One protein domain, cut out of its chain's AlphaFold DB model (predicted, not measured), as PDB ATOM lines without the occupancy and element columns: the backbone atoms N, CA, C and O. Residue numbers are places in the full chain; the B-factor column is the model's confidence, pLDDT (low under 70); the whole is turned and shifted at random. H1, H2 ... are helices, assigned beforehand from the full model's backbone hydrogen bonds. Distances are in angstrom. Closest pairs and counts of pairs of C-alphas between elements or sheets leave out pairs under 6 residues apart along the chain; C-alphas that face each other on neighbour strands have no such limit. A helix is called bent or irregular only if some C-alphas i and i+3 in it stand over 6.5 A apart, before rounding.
ATOM      1  N   GLU A   2      14.182  -0.366  22.582       87.38
ATOM      2  CA  GLU A   2      13.822  -1.785  22.707       87.38
ATOM      3  C   GLU A   2      15.022  -2.568  23.260       87.38
ATOM      4  O   GLU A   2      15.871  -3.045  22.503       87.38
ATOM      5  N   TRP A   3      15.141  -2.630  24.589       88.50
ATOM      6  CA  TRP A   3      16.329  -3.154  25.274       88.50
ATOM      7  C   TRP A   3      16.599  -4.629  24.985       88.50
ATOM      8  O   TRP A   3      17.745  -4.990  24.738       88.50
ATOM      9  N   LEU A   4      15.560  -5.468  24.943       91.75
ATOM     10  CA  LEU A   4      15.718  -6.896  24.663       91.75
ATOM     11  C   LEU A   4      16.326  -7.130  23.272       91.75
ATOM     12  O   LEU A   4      17.305  -7.856  23.122       91.75
ATOM     13  N   ASN A   5      15.801  -6.432  22.260       92.12
ATOM     14  CA  ASN A   5      16.349  -6.483  20.909       92.12
ATOM     15  C   ASN A   5      17.783  -5.930  20.853       92.12
ATOM     16  O   ASN A   5      18.634  -6.506  20.183       92.12
ATOM     17  N   PHE A   6      18.073  -4.840  21.570       90.88
ATOM     18  CA  PHE A   6      19.434  -4.312  21.660       90.88
ATOM     19  C   PHE A   6      20.413  -5.355  22.219       90.88
ATOM     20  O   PHE A   6      21.463  -5.578  21.618       90.88
ATOM     21  N   PHE A   7      20.059  -6.039  23.310       92.69
ATOM     22  CA  PHE A   7      20.911  -7.070  23.901       92.69
ATOM     23  C   PHE A   7      21.133  -8.257  22.961       92.69
ATOM     24  O   PHE A   7      22.277  -8.685  22.817       92.69
ATOM     25  N   TYR A   8      20.107  -8.727  22.245       93.81
ATOM     26  CA  TYR A   8      20.283  -9.788  21.244       93.81
ATOM     27  C   TYR A   8      21.207  -9.391  20.086       93.81
ATOM     28  O   TYR A   8      21.901 -10.247  19.546       93.81
ATOM     29  N   GLN A   9      21.263  -8.107  19.719       93.88
ATOM     30  CA  GLN A   9      22.153  -7.631  18.654       93.88
ATOM     31  C   GLN A   9      23.625  -7.545  19.074       93.88
ATOM     32  O   GLN A   9      24.502  -7.654  18.219       93.88
ATOM     33  N   ILE A  10      23.908  -7.319  20.361       93.44
ATOM     34  CA  ILE A  10      25.286  -7.155  20.856       93.44
ATOM     35  C   ILE A  10      25.850  -8.419  21.510       93.44
ATOM     36  O   ILE A  10      27.070  -8.574  21.589       93.44
ATOM     37  N   ALA A  11      24.988  -9.306  22.005       93.50
ATOM     38  CA  ALA A  11      25.385 -10.530  22.678       93.50
ATOM     39  C   ALA A  11      25.617 -11.678  21.677       93.50
ATOM     40  O   ALA A  11      24.857 -11.808  20.715       93.50
ATOM     41  N   PRO A  12      26.604 -12.563  21.917       94.75
ATOM     42  CA  PRO A  12      26.738 -13.809  21.167       94.75
ATOM     43  C   PRO A  12      25.480 -14.679  21.272       94.75
ATOM     44  O   PRO A  12      24.883 -14.780  22.342       94.75
ATOM     45  N   GLU A  13      25.133 -15.383  20.194       94.38
ATOM     46  CA  GLU A  13      23.955 -16.268  20.155       94.38
ATOM     47  C   GLU A  13      23.952 -17.324  21.273       94.38
ATOM     48  O   GLU A  13      22.900 -17.685  21.795       94.38
ATOM     49  N   SER A  14      25.134 -17.777  21.704       95.19
ATOM     50  CA  SER A  14      25.291 -18.794  22.749       95.19
ATOM     51  C   SER A  14      24.714 -18.402  24.111       95.19
ATOM     52  O   SER A  14      24.466 -19.290  24.926       95.19
ATOM     53  N   ILE A  15      24.504 -17.109  24.370       93.44
ATOM     54  CA  ILE A  15      23.937 -16.618  25.634       93.44
ATOM     55  C   ILE A  15      22.513 -16.077  25.484       93.44
ATOM     56  O   ILE A  15      21.927 -15.648  26.472       93.44
ATOM     57  N   HIS A  16      21.928 -16.100  24.281       94.19
ATOM     58  CA  HIS A  16      20.589 -15.542  24.044       94.19
ATOM     59  C   HIS A  16      19.505 -16.241  24.869       94.19
ATOM     60  O   HIS A  16      18.577 -15.580  25.318       94.19
ATOM     61  N   SER A  17      19.642 -17.541  25.140       92.62
ATOM     62  CA  SER A  17      18.703 -18.287  25.994       92.62
ATOM     63  C   SER A  17      18.670 -17.812  27.451       92.62
ATOM     64  O   SER A  17      17.731 -18.141  28.169       92.62
ATOM     65  N   LEU A  18      19.680 -17.054  27.887       90.94
ATOM     66  CA  LEU A  18      19.779 -16.484  29.232       90.94
ATOM     67  C   LEU A  18      19.215 -15.056  29.312       90.94
ATOM     68  O   LEU A  18      19.124 -14.499  30.404       90.94
ATOM     69  N   ILE A  19      18.872 -14.452  28.169       93.69
ATOM     70  CA  ILE A  19      18.377 -13.079  28.073       93.69
ATOM     71  C   ILE A  19      16.876 -13.129  27.774       93.69
ATOM     72  O   ILE A  19      16.458 -13.574  26.706       93.69
ATOM     73  N   GLY A  20      16.076 -12.645  28.718       91.94
ATOM     74  CA  GLY A  20      14.624 -12.538  28.658       91.94
ATOM     75  C   GLY A  20      14.138 -11.231  29.288       91.94
ATOM     76  O   GLY A  20      14.927 -10.381  29.700       91.94
ATOM     77  N   ASN A  21      12.818 -11.052  29.354       89.88
ATOM     78  CA  ASN A  21      12.221  -9.864  29.982       89.88
ATOM     79  C   ASN A  21      12.371  -9.848  31.512       89.88
ATOM     80  O   ASN A  21      12.230  -8.794  32.125       89.88
ATOM     81  N   ASP A  22      12.614 -11.004  32.119       91.94
ATOM     82  CA  ASP A  22      12.809 -11.225  33.551       91.94
ATOM     83  C   ASP A  22      14.289 -11.250  33.962       91.94
ATOM     84  O   ASP A  22      14.596 -11.418  35.139       91.94
ATOM     85  N   THR A  23      15.216 -11.059  33.017       92.88
ATOM     86  CA  THR A  23      16.649 -11.012  33.315       92.88
ATOM     87  C   THR A  23      16.981  -9.798  34.176       92.88
ATOM     88  O   THR A  23      16.858  -8.650  33.743       92.88
ATOM     89  N   GLU A  24      17.463 -10.054  35.390       92.19
ATOM     90  CA  GLU A  24      17.971  -9.011  36.276       92.19
ATOM     91  C   GLU A  24      19.279  -8.425  35.730       92.19
ATOM     92  O   GLU A  24      20.201  -9.146  35.342       92.19
ATOM     93  N   ILE A  25      19.370  -7.094  35.715       91.12
ATOM     94  CA  ILE A  25      20.555  -6.359  35.266       91.12
ATOM     95  C   ILE A  25      21.002  -5.363  36.330       91.12
ATOM     96  O   ILE A  25      20.187  -4.718  36.989       91.12
ATOM     97  N   ILE A  26      22.316  -5.201  36.472       94.56
ATOM     98  CA  ILE A  26      22.901  -4.194  37.360       94.56
ATOM     99  C   ILE A  26      23.107  -2.908  36.559       94.56
ATOM    100  O   ILE A  26      23.876  -2.881  35.599       94.56
ATOM    101  N   ILE A  27      22.441  -1.831  36.972       93.81
ATOM    102  CA  ILE A  27      22.615  -0.496  36.390       93.81
ATOM    103  C   ILE A  27      23.479   0.328  37.340       93.81
ATOM    104  O   ILE A  27      23.021   0.722  38.408       93.81
ATOM    105  N   GLY A  28      24.729   0.587  36.946       95.56
ATOM    106  CA  GLY A  28      25.671   1.344  37.777       95.56
ATOM    107  C   GLY A  28      25.319   2.828  37.920       95.56
ATOM    108  O   GLY A  28      25.497   3.389  38.990       95.56
ATOM    109  N   GLU A  29      24.787   3.449  36.862       96.25
ATOM    110  CA  GLU A  29      24.507   4.892  36.808       96.25
ATOM    111  C   GLU A  29      23.097   5.147  36.259       96.25
ATOM    112  O   GLU A  29      22.885   5.313  35.054       96.25
ATOM    113  N   ILE A  30      22.105   5.141  37.148       95.62
ATOM    114  CA  ILE A  30      20.685   5.227  36.774       95.62
ATOM    115  C   ILE A  30      20.366   6.566  36.086       95.62
ATOM    116  O   ILE A  30      19.732   6.585  35.028       95.62
ATOM    117  N   ASP A  31      20.859   7.684  36.624       96.44
ATOM    118  CA  ASP A  31      20.609   9.016  36.057       96.44
ATOM    119  C   ASP A  31      21.237   9.184  34.674       96.44
ATOM    120  O   ASP A  31      20.652   9.811  33.785       96.44
ATOM    121  N   TYR A  32      22.413   8.593  34.452       95.44
ATOM    122  CA  TYR A  32      23.025   8.558  33.128       95.44
ATOM    123  C   TYR A  32      22.112   7.846  32.125       95.44
ATOM    124  O   TYR A  32      21.880   8.370  31.035       95.44
ATOM    125  N   MET A  33      21.545   6.695  32.504       93.81
ATOM    126  CA  MET A  33      20.654   5.916  31.640       93.81
ATOM    127  C   MET A  33      19.364   6.671  31.290       93.81
ATOM    128  O   MET A  33      18.928   6.641  30.137       93.81
ATOM    129  N   TYR A  34      18.781   7.407  32.239       92.81
ATOM    130  CA  TYR A  34      17.633   8.273  31.951       92.81
ATOM    131  C   TYR A  34      18.000   9.417  31.002       92.81
ATOM    132  O   TYR A  34      17.320   9.647  29.997       92.81
ATOM    133  N   ASN A  35      19.099  10.117  31.285       95.12
ATOM    134  CA  ASN A  35      19.519  11.270  30.496       95.12
ATOM    135  C   ASN A  35      19.954  10.881  29.080       95.12
ATOM    136  O   ASN A  35      19.639  11.600  28.134       95.12
ATOM    137  N   ILE A  36      20.623   9.739  28.896       93.12
ATOM    138  CA  ILE A  36      21.009   9.274  27.561       93.12
ATOM    139  C   ILE A  36      19.787   8.836  26.750       93.12
ATOM    140  O   ILE A  36      19.709   9.159  25.568       93.12
ATOM    141  N   ALA A  37      18.796   8.182  27.370       91.50
ATOM    142  CA  ALA A  37      17.548   7.831  26.695       91.50
ATOM    143  C   ALA A  37      16.806   9.085  26.210       91.50
ATOM    144  O   ALA A  37      16.336   9.123  25.070       91.50
ATOM    145  N   LYS A  38      16.777  10.136  27.039       93.19
ATOM    146  CA  LYS A  38      16.235  11.445  26.665       93.19
ATOM    147  C   LYS A  38      17.033  12.091  25.531       93.19
ATOM    148  O   LYS A  38      16.446  12.469  24.528       93.19
ATOM    149  N   LEU A  39      18.362  12.155  25.634       93.62
ATOM    150  CA  LEU A  39      19.217  12.715  24.580       93.62
ATOM    151  C   LEU A  39      19.041  11.989  23.242       93.62
ATOM    152  O   LEU A  39      19.003  12.638  22.203       93.62
ATOM    153  N   VAL A  40      18.917  10.663  23.253       92.50
ATOM    154  CA  VAL A  40      18.675   9.879  22.034       92.50
ATOM    155  C   VAL A  40      17.285  10.162  21.459       92.50
ATOM    156  O   VAL A  40      17.147  10.233  20.244       92.50
ATOM    157  N   SER A  41      16.266  10.356  22.300       91.44
ATOM    158  CA  SER A  41      14.907  10.678  21.847       91.44
ATOM    159  C   SER A  41      14.759  12.116  21.333       91.44
ATOM    160  O   SER A  41      14.003  12.354  20.395       91.44
ATOM    161  N   ASP A  42      15.455  13.072  21.950       95.50
ATOM    162  CA  ASP A  42      15.283  14.508  21.697       95.50
ATOM    163  C   ASP A  42      16.103  15.009  20.492       95.50
ATOM    164  O   ASP A  42      15.872  16.109  19.990       95.50
ATOM    165  N   ASN A  43      17.081  14.228  20.020       95.25
ATOM    166  CA  ASN A  43      17.996  14.624  18.950       95.25
ATOM    167  C   ASN A  43      17.720  13.889  17.633       95.25
ATOM    168  O   ASN A  43      17.198  12.780  17.600       95.25
TER     169      ASN A  43
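Overview. This is residues 2 to 43 of the 154 residues of the protein "Peptidase_M13_N domain-containing protein" of Loa loa (UniProt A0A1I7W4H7). What would one see first? The printed part is an open, wide U: two short helices, H1 and H2, stand near each other at one end, and a long link leads from them to a third helix, H3, on the other side of an empty gap. Residues 24 to 43 stick out from the rest, and 30 to 42 of them are H3. Which parts make it, and how large is it? The printed part has 42 residues with three named helices, in the order H1, H2, H3, and no named strand; the class is all helix. It is loose, with a radius of gyration of the C-alphas of 12.4 A, and elongated, with spans of 34 by 21 by 15 A.

Arrangement. How does the helix of residues 3 to 10, H1, stand to the helix of residues 13 to 18, H2? They are close but not clearly touching: their closest C-alphas, those of Tyr 8 and His 16, are 6.4 A apart. Their lines stand at a shallow tilt of 28 degrees and they run opposite ways, though the line of H2 is a rough one. Where is the helix of residues 30 to 42, H3? H3 is apart from H1 and also apart from H2. What do the backbone N and O atoms show? In H1 and H3 every O i to N i+4 pair is within hydrogen-bond range. In H2 it is 0 of 2 such pairs, beside 2 of 3 O i to N i+3 pairs.

Along the chain. Where does the first helix lie? H1 begins at C-alpha 3, (16.329, -3.154, 25.274), and measures 10.8 A from first to last C-alpha. What of the next one? H2, Glu 13 to Leu 18, measures 10.0 A and is irregular: C-alphas 14 and 17 are 7.4 A apart, against about 5 A in a regular helix. Where does the longest helix run? H3 has 13 residues and measures 18.5 A, from C-alpha 30 at (20.685, 5.227, 36.774) to C-alpha 42 at (15.283, 14.508, 21.697).

Size, cuts and confidence. How far does it reach? The two C-alphas farthest apart, those of Ser 14 and Asp 42, are 34.8 A apart, while the first and last printed C-alphas, of Glu 2 and Asn 43, are 17.3 A apart. How are the helices linked? The link from H1 to H2 is tight, with 2 residues, and the link from H2 to H3 is long, with 11. Is anything missing or doubtful? The printed part has no cut, no printed residue is under 70, and the mean pLDDT of the printed part is 93.2.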